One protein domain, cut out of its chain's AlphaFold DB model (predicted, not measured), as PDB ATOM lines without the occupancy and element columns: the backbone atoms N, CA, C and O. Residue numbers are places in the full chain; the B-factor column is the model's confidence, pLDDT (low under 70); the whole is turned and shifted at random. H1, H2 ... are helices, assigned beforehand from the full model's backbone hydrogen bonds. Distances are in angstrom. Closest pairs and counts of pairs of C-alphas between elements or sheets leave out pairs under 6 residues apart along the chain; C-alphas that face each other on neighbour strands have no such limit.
ATOM      1  N   ASP A   7     311.307 265.505 470.371       67.69
ATOM      2  CA  ASP A   7     312.756 265.615 470.569       67.69
ATOM      3  C   ASP A   7     313.570 264.693 469.649       67.69
ATOM      4  O   ASP A   7     314.747 264.942 469.393       67.69
ATOM      5  N   THR A   8     312.954 263.623 469.140       73.56
ATOM      6  CA  THR A   8     313.578 262.705 468.175       73.56
ATOM      7  C   THR A   8     313.522 263.288 466.768       73.56
ATOM      8  O   THR A   8     314.503 263.231 466.033       73.56
ATOM      9  N   ILE A   9     312.400 263.924 466.429       66.44
ATOM     10  CA  ILE A   9     312.145 264.538 465.122       66.44
ATOM     11  C   ILE A   9     312.994 265.804 464.952       66.44
ATOM     12  O   ILE A   9     313.579 266.024 463.900       66.44
ATOM     13  N   LEU A  10     313.149 266.613 466.004       65.69
ATOM     14  CA  LEU A  10     314.007 267.804 465.961       65.69
ATOM     15  C   LEU A  10     315.487 267.467 465.722       65.69
ATOM     16  O   LEU A  10     316.225 268.290 465.186       65.69
ATOM     17  N   LYS A  11     315.923 266.252 466.072       74.88
ATOM     18  CA  LYS A  11     317.303 265.796 465.854       74.88
ATOM     19  C   LYS A  11     317.594 265.368 464.416       74.88
ATOM     20  O   LYS A  11     318.768 265.319 464.061       74.88
ATOM     21  N   THR A  12     316.588 265.067 463.585       73.06
ATOM     22  CA  THR A  12     316.839 264.654 462.188       73.06
ATOM     23  C   THR A  12     317.274 265.822 461.304       73.06
ATOM     24  O   THR A  12     317.939 265.606 460.293       73.06
ATOM     25  N   GLY A  13     316.945 267.064 461.684       65.94
ATOM     26  CA  GLY A  13     317.461 268.297 461.076       65.94
ATOM     27  C   GLY A  13     317.030 268.563 459.627       65.94
ATOM     28  O   GLY A  13     317.365 269.610 459.076       65.94
ATOM     29  N   LYS A  14     316.281 267.656 458.993       75.38
ATOM     30  CA  LYS A  14     315.799 267.807 457.615       75.38
ATOM     31  C   LYS A  14     314.372 268.343 457.603       75.38
ATOM     32  O   LYS A  14     313.444 267.677 458.059       75.38
ATOM     33  N   LYS A  15     314.198 269.535 457.025       73.00
ATOM     34  CA  LYS A  15     312.923 270.272 456.943       73.00
ATOM     35  C   LYS A  15     311.771 269.415 456.396       73.00
ATOM     36  O   LYS A  15     310.689 269.424 456.977       73.00
ATOM     37  N   ASP A  16     312.018 268.626 455.352       73.12
ATOM     38  CA  ASP A  16     310.985 267.805 454.701       73.12
ATOM     39  C   ASP A  16     310.503 266.640 455.583       73.12
ATOM     40  O   ASP A  16     309.308 266.348 455.642       73.12
ATOM     41  N   GLU A  17     311.412 266.006 456.329       72.50
ATOM     42  CA  GLU A  17     311.074 264.915 457.254       72.50
ATOM     43  C   GLU A  17     310.283 265.436 458.466       72.50
ATOM     44  O   GLU A  17     309.357 264.764 458.932       72.50
ATOM     45  N   ILE A  18     310.604 266.651 458.932       71.44
ATOM     46  CA  ILE A  18     309.875 267.351 459.998       71.44
ATOM     47  C   ILE A  18     308.464 267.711 459.521       71.44
ATOM     48  O   ILE A  18     307.499 267.434 460.230       71.44
ATOM     49  N   LEU A  19     308.316 268.282 458.320       69.62
ATOM     50  CA  LEU A  19     307.008 268.648 457.760       69.62
ATOM     51  C   LEU A  19     306.088 267.431 457.606       69.62
ATOM     52  O   LEU A  19     304.941 267.475 458.054       69.62
ATOM     53  N   LEU A  20     306.611 266.328 457.061       73.69
ATOM     54  CA  LEU A  20     305.863 265.080 456.900       73.69
ATOM     55  C   LEU A  20     305.427 264.498 458.258       73.69
ATOM     56  O   LEU A  20     304.296 264.031 458.413       73.69
ATOM     57  N   HIS A  21     306.301 264.562 459.267       70.69
ATOM     58  CA  HIS A  21     305.973 264.118 460.623       70.69
ATOM     59  C   HIS A  21     304.940 265.009 461.307       70.69
ATOM     60  O   HIS A  21     304.043 264.494 461.974       70.69
ATOM     61  N   VAL A  22     305.037 266.329 461.145       69.50
ATOM     62  CA  VAL A  22     304.071 267.282 461.700       69.50
ATOM     63  C   VAL A  22     302.691 267.041 461.100       69.50
ATOM     64  O   VAL A  22     301.721 266.933 461.848       69.50
ATOM     65  N   GLU A  23     302.593 266.878 459.780       68.62
ATOM     66  CA  GLU A  23     301.326 266.579 459.108       68.62
ATOM     67  C   GLU A  23     300.711 265.265 459.619       68.62
ATOM     68  O   GLU A  23     299.532 265.223 459.982       68.62
ATOM     69  N   HIS A  24     301.523 264.212 459.752       67.38
ATOM     70  CA  HIS A  24     301.061 262.924 460.265       67.38
ATOM     71  C   HIS A  24     300.651 262.981 461.748       67.38
ATOM     72  O   HIS A  24     299.615 262.427 462.126       67.38
ATOM     73  N   CYS A  25     301.417 263.661 462.606       66.06
ATOM     74  CA  CYS A  25     301.092 263.826 464.027       66.06
ATOM     75  C   CYS A  25     299.821 264.656 464.236       66.06
ATOM     76  O   CYS A  25     298.995 264.296 465.076       66.06
ATOM     77  N   LEU A  26     299.628 265.716 463.446       65.44
ATOM     78  CA  LEU A  26     298.410 266.526 463.450       65.44
ATOM     79  C   LEU A  26     297.172 265.694 463.092       65.44
ATOM     80  O   LEU A  26     296.137 265.805 463.751       65.44
ATOM     81  N   LEU A  27     297.285 264.823 462.085       62.03
ATOM     82  CA  LEU A  27     296.210 263.913 461.681       62.03
ATOM     83  C   LEU A  27     295.951 262.808 462.716       62.03
ATOM     84  O   LEU A  27     294.793 262.514 463.016       62.03
ATOM     85  N   CYS A  28     297.005 262.211 463.282       60.03
ATOM     86  CA  CYS A  28     296.886 261.109 464.242       60.03
ATOM     87  C   CYS A  28     296.346 261.550 465.602       60.03
ATOM     88  O   CYS A  28     295.507 260.857 466.174       60.03
ATOM     89  N   ARG A  29     296.828 262.672 466.149       59.91
ATOM     90  CA  ARG A  29     296.430 263.101 467.497       59.91
ATOM     91  C   ARG A  29     295.069 263.792 467.519       59.91
ATOM     92  O   ARG A  29     294.480 263.888 468.586       59.91
ATOM     93  N   GLN A  30     294.563 264.265 466.369       59.03
ATOM     94  CA  GLN A  30     293.383 265.145 466.283       59.03
ATOM     95  C   GLN A  30     293.450 266.342 467.252       59.03
ATOM     96  O   GLN A  30     292.424 266.943 467.571       59.03
ATOM     97  N   ASP A  31     294.654 266.695 467.711       58.22
ATOM     98  CA  ASP A  31     294.879 267.635 468.805       58.22
ATOM     99  C   ASP A  31     295.751 268.792 468.313       58.22
ATOM    100  O   ASP A  31     296.920 268.982 468.666       58.22
ATOM    101  N   TYR A  32     295.142 269.554 467.405       54.44
ATOM    102  CA  TYR A  32     295.724 270.691 466.690       54.44
ATOM    103  C   TYR A  32     296.062 271.886 467.602       54.44
ATOM    104  O   TYR A  32     296.570 272.888 467.113       54.44
ATOM    105  N   LEU A  33     295.763 271.795 468.903       56.41
ATOM    106  CA  LEU A  33     295.920 272.871 469.888       56.41
ATOM    107  C   LEU A  33     296.829 272.490 471.064       56.41
ATOM    108  O   LEU A  33     296.942 273.267 472.010       56.41
ATOM    109  N   SER A  34     297.470 271.320 471.029       65.00
ATOM    110  CA  SER A  34     298.461 270.977 472.050       65.00
ATOM    111  C   SER A  34     299.692 271.886 471.931       65.00
ATOM    112  O   SER A  34     300.106 272.256 470.831       65.00
ATOM    113  N   GLU A  35     300.275 272.266 473.069       62.16
ATOM    114  CA  GLU A  35     301.487 273.100 473.152       62.16
ATOM    115  C   GLU A  35     302.637 272.530 472.297       62.16
ATOM    116  O   GLU A  35     303.375 273.258 471.635       62.16
ATOM    117  N   ASP A  36     302.694 271.205 472.226       62.78
ATOM    118  CA  ASP A  36     303.566 270.393 471.380       62.78
ATOM    119  C   ASP A  36     303.477 270.744 469.885       62.78
ATOM    120  O   ASP A  36     304.498 270.866 469.205       62.78
ATOM    121  N   THR A  37     302.265 270.959 469.366       65.62
ATOM    122  CA  THR A  37     302.038 271.355 467.968       65.62
ATOM    123  C   THR A  37     302.636 272.732 467.682       65.62
ATOM    124  O   THR A  37     303.245 272.939 466.631       65.62
ATOM    125  N   TYR A  38     302.509 273.674 468.619       60.25
ATOM    126  CA  TYR A  38     303.084 275.014 468.479       60.25
ATOM    127  C   TYR A  38     304.613 274.990 468.549       60.25
ATOM    128  O   TYR A  38     305.264 275.650 467.738       60.25
ATOM    129  N   ARG A  39     305.188 274.182 469.450       62.47
ATOM    130  CA  ARG A  39     306.642 273.972 469.534       62.47
ATOM    131  C   ARG A  39     307.204 273.412 468.225       62.47
ATOM    132  O   ARG A  39     308.185 273.936 467.712       62.47
ATOM    133  N   LEU A  40     306.534 272.424 467.629       63.03
ATOM    134  CA  LEU A  40     306.905 271.874 466.320       63.03
ATOM    135  C   LEU A  40     306.830 272.911 465.189       63.03
ATOM    136  O   LEU A  40     307.718 272.962 464.341       63.03
ATOM    137  N   LEU A  41     305.787 273.747 465.164       60.19
ATOM    138  CA  LEU A  41     305.621 274.781 464.139       60.19
ATOM    139  C   LEU A  41     306.680 275.890 464.237       60.19
ATOM    140  O   LEU A  41     307.061 276.419 463.191       60.19
ATOM    141  N   ALA A  42     307.145 276.207 465.450       57.38
ATOM    142  CA  ALA A  42     308.193 277.193 465.720       57.38
ATOM    143  C   ALA A  42     309.600 276.722 465.304       57.38
ATOM    144  O   ALA A  42     310.477 277.545 465.063       57.38
ATOM    145  N   CYS A  43     309.819 275.410 465.186       56.88
ATOM    146  CA  CYS A  43     311.110 274.834 464.807       56.88
ATOM    147  C   CYS A  43     311.362 274.767 463.294       56.88
ATOM    148  O   CYS A  43     312.386 274.225 462.888       56.88
ATOM    149  N   ILE A  44     310.458 275.271 462.448       56.84
ATOM    150  CA  ILE A  44     310.663 275.282 460.994       56.84
ATOM    151  C   ILE A  44     311.331 276.612 460.615       56.84
ATOM    152  O   ILE A  44     310.649 277.638 460.629       56.84
ATOM    153  N   PRO A  45     312.639 276.619 460.286       46.03
ATOM    154  CA  PRO A  45     313.324 277.827 459.841       46.03
ATOM    155  C   PRO A  45     312.788 278.273 458.472       46.03
ATOM    156  O   PRO A  45     312.398 277.440 457.639       46.03
ATOM    157  N   ASP A  46     312.766 279.589 458.255       51.50
ATOM    158  CA  ASP A  46     312.263 280.249 457.042       51.50
ATOM    159  C   ASP A  46     310.801 279.924 456.724       51.50
ATOM    160  O   ASP A  46     310.477 279.451 455.631       51.50
ATOM    161  N   LYS A  47     309.899 280.120 457.689       53.72
ATOM    162  CA  LYS A  47     308.475 280.202 457.365       53.72
ATOM    163  C   LYS A  47     308.104 281.641 457.079       53.72
ATOM    164  O   LYS A  47     308.200 282.486 457.965       53.72
ATOM    165  N   ASP A  48     307.599 281.875 455.874       65.38
ATOM    166  CA  ASP A  48     306.812 283.066 455.603       65.38
ATOM    167  C   ASP A  48     305.653 283.102 456.605       65.38
ATOM    168  O   ASP A  48     304.864 282.157 456.713       65.38
ATOM    169  N   GLU A  49     305.544 284.192 457.362       64.62
ATOM    170  CA  GLU A  49     304.492 284.382 458.370       64.62
ATOM    171  C   GLU A  49     303.086 284.161 457.778       64.62
ATOM    172  O   GLU A  49     302.174 283.696 458.466       64.62
ATOM    173  N   GLY A  50     302.931 284.396 456.469       71.38
ATOM    174  CA  GLY A  50     301.721 284.101 455.704       71.38
ATOM    175  C   GLY A  50     301.345 282.615 455.661       71.38
ATOM    176  O   GLY A  50     300.163 282.291 455.792       71.38
ATOM    177  N   GLU A  51     302.309 281.696 455.544       69.69
ATOM    178  CA  GLU A  51     302.037 280.251 455.550       69.69
ATOM    179  C   GLU A  51     301.644 279.755 456.945       69.69
ATOM    180  O   GLU A  51     300.717 278.951 457.082       69.69
ATOM    181  N   LEU A  52     302.296 280.274 457.995       64.00
ATOM    182  CA  LEU A  52     301.913 280.008 459.388       64.00
ATOM    183  C   LEU A  52     300.485 280.477 459.664       64.00
ATOM    184  O   LEU A  52     299.681 279.721 460.213       64.00
ATOM    185  N   PHE A  53     300.154 281.693 459.232       72.56
ATOM    186  CA  PHE A  53     298.824 282.265 459.392       72.56
ATOM    187  C   PHE A  53     297.760 281.481 458.615       72.56
ATOM    188  O   PHE A  53     296.675 281.211 459.139       72.56
ATOM    189  N   TRP A  54     298.064 281.049 457.388       70.94
ATOM    190  CA  TRP A  54     297.151 280.241 456.579       70.94
ATOM    191  C   TRP A  54     296.880 278.870 457.213       70.94
ATOM    192  O   TRP A  54     295.723 278.444 457.318       70.94
ATOM    193  N   LEU A  55     297.925 278.208 457.723       68.75
ATOM    194  CA  LEU A  55     297.800 276.946 458.453       68.75
ATOM    195  C   LEU A  55     296.976 277.124 459.743       68.75
ATOM    196  O   LEU A  55     296.107 276.303 460.054       68.75
ATOM    197  N   GLN A  56     297.187 278.227 460.466       71.50
ATOM    198  CA  GLN A  56     296.442 278.565 461.681       71.50
ATOM    199  C   GLN A  56     294.956 278.848 461.397       71.50
ATOM    200  O   GLN A  56     294.080 278.358 462.111       71.50
ATOM    201  N   GLN A  57     294.627 279.577 460.327       71.69
ATOM    202  CA  GLN A  57     293.228 279.804 459.948       71.69
ATOM    203  C   GLN A  57     292.528 278.503 459.551       71.69
ATOM    204  O   GLN A  57     291.407 278.228 459.991       71.69
ATOM    205  N   ARG A  58     293.198 277.667 458.751       71.50
ATOM    206  CA  ARG A  58     292.630 276.403 458.275       71.50
ATOM    207  C   ARG A  58     292.384 275.424 459.427       71.50
ATOM    208  O   ARG A  58     291.332 274.781 459.470       71.50
ATOM    209  N   THR A  59     293.296 275.361 460.396       70.12
ATOM    210  CA  THR A  59     293.125 274.554 461.617       70.12
ATOM    211  C   THR A  59     292.006 275.092 462.509       70.12
ATOM    212  O   THR A  59     291.174 274.310 462.970       70.12
ATOM    213  N   MET A  60     291.879 276.414 462.671       70.94
ATOM    214  CA  MET A  60     290.781 277.018 463.437       70.94
ATOM    215  C   MET A  60     289.401 276.711 462.825       70.94
ATOM    216  O   MET A  60     288.442 276.436 463.554       70.94
ATOM    217  N   ILE A  61     289.281 276.723 461.492       75.44
ATOM    218  CA  ILE A  61     288.038 276.368 460.786       75.44
ATOM    219  C   ILE A  61     287.688 274.893 461.016       75.44
ATOM    220  O   ILE A  61     286.553 274.585 461.396       75.44
ATOM    221  N   MET A  62     288.654 273.984 460.848       69.19
ATOM    222  CA  MET A  62     288.439 272.549 461.072       69.19
ATOM    223  C   MET A  62     288.070 272.247 462.530       69.19
ATOM    224  O   MET A  62     287.137 271.480 462.775       69.19
ATOM    225  N   ALA A  63     288.702 272.916 463.499       65.44
ATOM    226  CA  ALA A  63     288.363 272.797 464.915       65.44
ATOM    227  C   ALA A  63     286.927 273.273 465.211       65.44
ATOM    228  O   ALA A  63     286.169 272.586 465.903       65.44
ATOM    229  N   LYS A  64     286.494 274.405 464.633       72.94
ATOM    230  CA  LYS A  64     285.105 274.892 464.755       72.94
ATOM    231  C   LYS A  64     284.094 273.912 464.150       72.94
ATOM    232  O   LYS A  64     283.032 273.689 464.737       72.94
ATOM    233  N   LEU A  65     284.411 273.308 463.005       75.06
ATOM    234  CA  LEU A  65     283.570 272.286 462.374       75.06
ATOM    235  C   LEU A  65     283.490 271.009 463.226       75.06
ATOM    236  O   LEU A  65     282.396 270.481 463.436       75.06
ATOM    237  N   GLN A  66     284.609 270.549 463.790       68.19
ATOM    238  CA  GLN A  66     284.633 269.396 464.695       68.19
ATOM    239  C   GLN A  66     283.853 269.654 465.992       68.19
ATOM    240  O   GLN A  66     283.096 268.785 466.432       68.19
ATOM    241  N   ALA A  67     283.956 270.852 466.575       68.06
ATOM    242  CA  ALA A  67     283.179 271.237 467.752       68.06
ATOM    243  C   ALA A  67     281.664 271.217 467.471       68.06
ATOM    244  O   ALA A  67     280.887 270.716 468.290       68.06
ATOM    245  N   LYS A  68     281.233 271.682 466.287       73.44
ATOM    246  CA  LYS A  68     279.834 271.553 465.840       73.44
ATOM    247  C   LYS A  68     279.422 270.088 465.663       73.44
ATOM    248  O   LYS A  68     278.348 269.706 466.126       73.44
ATOM    249  N   ARG A  69     280.281 269.249 465.072       75.62
ATOM    250  CA  ARG A  69     280.012 267.812 464.887       75.62
ATOM    251  C   ARG A  69     279.848 267.078 466.222       75.62
ATOM    252  O   ARG A  69     278.893 266.322 466.363       75.62
ATOM    253  N   LYS A  70     280.702 267.333 467.223       71.69
ATOM    254  CA  LYS A  70     280.578 266.716 468.563       71.69
ATOM    255  C   LYS A  70     279.248 267.068 469.242       71.69
ATOM    256  O   LYS A  70     278.618 266.194 469.835       71.69
ATOM    257  N   ARG A  71     278.776 268.315 469.100       73.31
ATOM    258  CA  ARG A  71     277.459 268.733 469.616       73.31
ATOM    259  C   ARG A  71     276.306 267.998 468.927       73.31
ATOM    260  O   ARG A  71     275.395 267.542 469.612       73.31
ATOM    261  N   LEU A  72     276.370 267.826 467.604       76.69
ATOM    262  CA  LEU A  72     275.345 267.100 466.844       76.69
ATOM    263  C   LEU A  72     275.311 265.605 467.180       76.69
ATOM    264  O   LEU A  72     274.229 265.053 467.347       76.69
ATOM    265  N   VAL A  73     276.470 264.959 467.344       75.50
ATOM    266  CA  VAL A  73     276.537 263.535 467.719       75.50
ATOM    267  C   VAL A  73     275.950 263.312 469.114       75.50
ATOM    268  O   VAL A  73     275.149 262.399 469.297       75.50
ATOM    269  N   SER A  74     276.269 264.173 470.087       79.50
ATOM    270  CA  SER A  74     275.687 264.066 471.432       79.50
ATOM    271  C   SER A  74     274.171 264.276 471.425       79.50
ATOM    272  O   SER A  74     273.453 263.527 472.085       79.50
ATOM    273  N   ALA A  75     273.670 265.247 470.655       81.25
ATOM    274  CA  ALA A  75     272.233 265.450 470.496       81.25
ATOM    275  C   ALA A  75     271.561 264.214 469.876       81.25
ATOM    276  O   ALA A  75     270.583 263.716 470.426       81.25
ATOM    277  N   TRP A  76     272.120 263.667 468.792       86.25
ATOM    278  CA  TRP A  76     271.573 262.489 468.117       86.25
ATOM    279  C   TRP A  76     271.500 261.261 469.035       86.25
ATOM    280  O   TRP A  76     270.453 260.622 469.100       86.25
ATOM    281  N   PHE A  77     272.547 260.988 469.821       87.19
ATOM    282  CA  PHE A  77     272.525 259.904 470.812       87.19
ATOM    283  C   PHE A  77     271.446 260.102 471.886       87.19
ATOM    284  O   PHE A  77     270.766 259.143 472.246       87.19
ATOM    285  N   LYS A  78     271.243 261.337 472.368       87.94
ATOM    286  CA  LYS A  78     270.183 261.642 473.346       87.94
ATOM    287  C   LYS A  78     268.788 261.393 472.768       87.94
ATOM    288  O   LYS A  78     267.961 260.782 473.438       87.94
ATOM    289  N   TYR A  79     268.537 261.813 471.526       89.75
ATOM    290  CA  TYR A  79     267.253 261.570 470.859       89.75
ATOM    291  C   TYR A  79     267.029 260.088 470.541       89.75
ATOM    292  O   TYR A  79     265.936 259.578 470.770       89.75
ATOM    293  N   ALA A  80     268.059 259.374 470.077       91.19
ATOM    294  CA  ALA A  80     267.967 257.942 469.810       91.19
ATOM    295  C   ALA A  80     267.630 257.150 471.085       91.19
ATOM    296  O   ALA A  80     266.720 256.323 471.072       91.19
ATOM    297  N   ALA A  81     268.292 257.454 472.207       90.06
ATOM    298  CA  ALA A  81     267.998 256.828 473.495       90.06
ATOM    299  C   ALA A  81     266.570 257.134 473.980       90.06
ATOM    300  O   ALA A  81     265.881 256.233 474.453       90.06
ATOM    301  N   ALA A  82     266.098 258.375 473.808       91.94
ATOM    302  CA  ALA A  82     264.749 258.778 474.203       91.94
ATOM    303  C   ALA A  82     263.636 258.056 473.422       91.94
ATOM    304  O   ALA A  82     262.543 257.902 473.953       91.94
ATOM    305  N   ILE A  83     263.898 257.609 472.189       91.12
ATOM    306  CA  ILE A  83     262.923 256.872 471.365       91.12
ATOM    307  C   ILE A  83     263.029 255.357 471.589       91.12
ATOM    308  O   ILE A  83     262.009 254.674 471.672       91.12
ATOM    309  N   LEU A  84     264.245 254.819 471.710       92.75
ATOM    310  CA  LEU A  84     264.459 253.377 471.867       92.75
ATOM    311  C   LEU A  84     264.007 252.858 473.237       92.75
ATOM    312  O   LEU A  84     263.454 251.762 473.312       92.75
ATOM    313  N   LEU A  85     264.201 253.629 474.313       91.75
ATOM    314  CA  LEU A  85     263.856 253.188 475.669       91.75
ATOM    315  C   LEU A  85     262.341 252.955 475.850       91.75
ATOM    316  O   LEU A  85     261.967 251.873 476.302       91.75
ATOM    317  N   PRO A  86     261.445 253.881 475.441       94.69
ATOM    318  CA  PRO A  86     260.003 253.637 475.480       94.69
ATOM    319  C   PRO A  86     259.577 252.451 474.614       94.69
ATOM    320  O   PRO A  86     258.705 251.688 475.013       94.69
ATOM    321  N   LEU A  87     260.206 252.266 473.451       94.38
ATOM    322  CA  LEU A  87     259.866 251.180 472.535       94.38
ATOM    323  C   LEU A  87     260.204 249.810 473.143       94.38
ATOM    324  O   LEU A  87     259.372 248.906 473.119       94.38
ATOM    325  N   MET A  88     261.370 249.695 473.787       91.88
ATOM    326  CA  MET A  88     261.750 248.515 474.573       91.88
ATOM    327  C   MET A  88     260.776 248.250 475.727       91.88
ATOM    328  O   MET A  88     260.394 247.104 475.948       91.88
ATOM    329  N   ILE A  89     260.333 249.295 476.439       94.00
ATOM    330  CA  ILE A  89     259.353 249.161 477.529       94.00
ATOM    331  C   ILE A  89     258.014 248.632 476.999       94.00
ATOM    332  O   ILE A  89     257.436 247.730 477.600       94.00
ATOM    333  N   VAL A  90     257.523 249.149 475.868       93.06
ATOM    334  CA  VAL A  90     256.266 248.685 475.257       93.06
ATOM    335  C   VAL A  90     256.360 247.212 474.854       93.06
ATOM    336  O   VAL A  90     255.452 246.442 475.171       93.06
ATOM    337  N   VAL A  91     257.462 246.805 474.212       91.44
ATOM    338  CA  VAL A  91     257.707 245.399 473.846       91.44
ATOM    339  C   VAL A  91     257.748 244.513 475.093       91.44
ATOM    340  O   VAL A  91     257.051 243.503 475.147       91.44
ATOM    341  N   TYR A  92     258.478 244.924 476.131       93.94
ATOM    342  CA  TYR A  92     258.578 244.179 477.387       93.94
ATOM    343  C   TYR A  92     257.218 243.991 478.081       93.94
ATOM    344  O   TYR A  92     256.879 242.891 478.520       93.94
ATOM    345  N   VAL A  93     256.400 245.047 478.150       90.12
ATOM    346  CA  VAL A  93     255.044 244.969 478.721       90.12
ATOM    347  C   VAL A  93     254.153 244.041 477.897       90.12
ATOM    348  O   VAL A  93     253.362 243.282 478.464       90.12
ATOM    349  N   TYR A  94     254.270 244.083 476.570       93.25
ATOM    350  CA  TYR A  94     253.516 243.205 475.683       93.25
ATOM    351  C   TYR A  94     253.888 241.731 475.889       93.25
ATOM    352  O   TYR A  94     252.995 240.902 476.064       93.25
ATOM    353  N   GLU A  95     255.183 241.410 475.961       85.94
ATOM    354  CA  GLU A  95     255.656 240.052 476.252       85.94
ATOM    355  C   GLU A  95     255.162 239.550 477.612       85.94
ATOM    356  O   GLU A  95     254.681 238.423 477.713       85.94
ATOM    357  N   MET A  96     255.209 240.390 478.651       81.94
ATOM    358  CA  MET A  96     254.717 240.025 479.982       81.94
ATOM    359  C   MET A  96     253.212 239.735 480.007       81.94
ATOM    360  O   MET A  96     252.780 238.840 480.726       81.94
ATOM    361  N   ARG A  97     252.405 240.455 479.217       80.44
ATOM    362  CA  ARG A  97     250.959 240.191 479.110       80.44
ATOM    363  C   ARG A  97     250.628 238.953 478.286       80.44
ATOM    364  O   ARG A  97     249.601 238.328 478.528       80.44
ATOM    365  N   MET A  98     251.463 238.633 477.303       73.94
ATOM    366  CA  MET A  98     251.260 237.501 476.402       73.94
ATOM    367  C   MET A  98     251.800 236.186 476.949       73.94
ATOM    368  O   MET A  98     251.459 235.151 476.384       73.94
ATOM    369  N   ARG A  99     252.611 236.182 478.020       61.91
ATOM    370  CA  ARG A  99     253.004 234.930 478.679       61.91
ATOM    371  C   ARG A  99     251.737 234.245 479.195       61.91
ATOM    372  O   ARG A  99     251.130 234.745 480.145       61.91
TER     373      ARG A  99
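Overview. This is residues 7 to 99 of the 162 residues of an uncharacterized protein of Candidatus Fischerbacteria bacterium RBG_13_37_8 (UniProt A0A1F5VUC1). Two short helices, H1 and then H2, lie side by side as a small head near the beginning of one long helix, H3. Residues 67 to 99, of which 67 to 98 belong to H3, stick out alone as a long arm. The printed part has 93 residues, with three named helices and no named strand, all helix by class; it is extended, with a radius of gyration of the C-alphas of 23.8 A and spans of 76 by 27 by 18 A.

Arrangement. Start at H1, residues 15 to 29: its residues 22 to 26 alone only just touch H2, residues 35 to 42, with 3 pairs of C-alphas within 8 A, the closest being Val 22 and Leu 40 at 7.1 A. This helical hairpin has a shallow tilt of 24 degrees, opposite ways. H2 and H3, residues 49 to 98, are close but not clearly touching; their closest C-alphas, Leu 41 and Leu 52, are 8.0 A apart. H1 and H3 are apart. Every O i to N i+4 pair is within hydrogen-bond range in H1 and H2, and 45 of 46 in H3.

Along the chain. Find C-alpha 15 at (312.923, 270.272, 456.943), where H1 begins. H3 runs 73.2 A to C-alpha 98 at (251.260, 237.501, 476.402).

Size, cuts and confidence. The printed part has no cut. The mean pLDDT of the printed part is 72.7; 41 residues are under 70, among them residues 22 to 49.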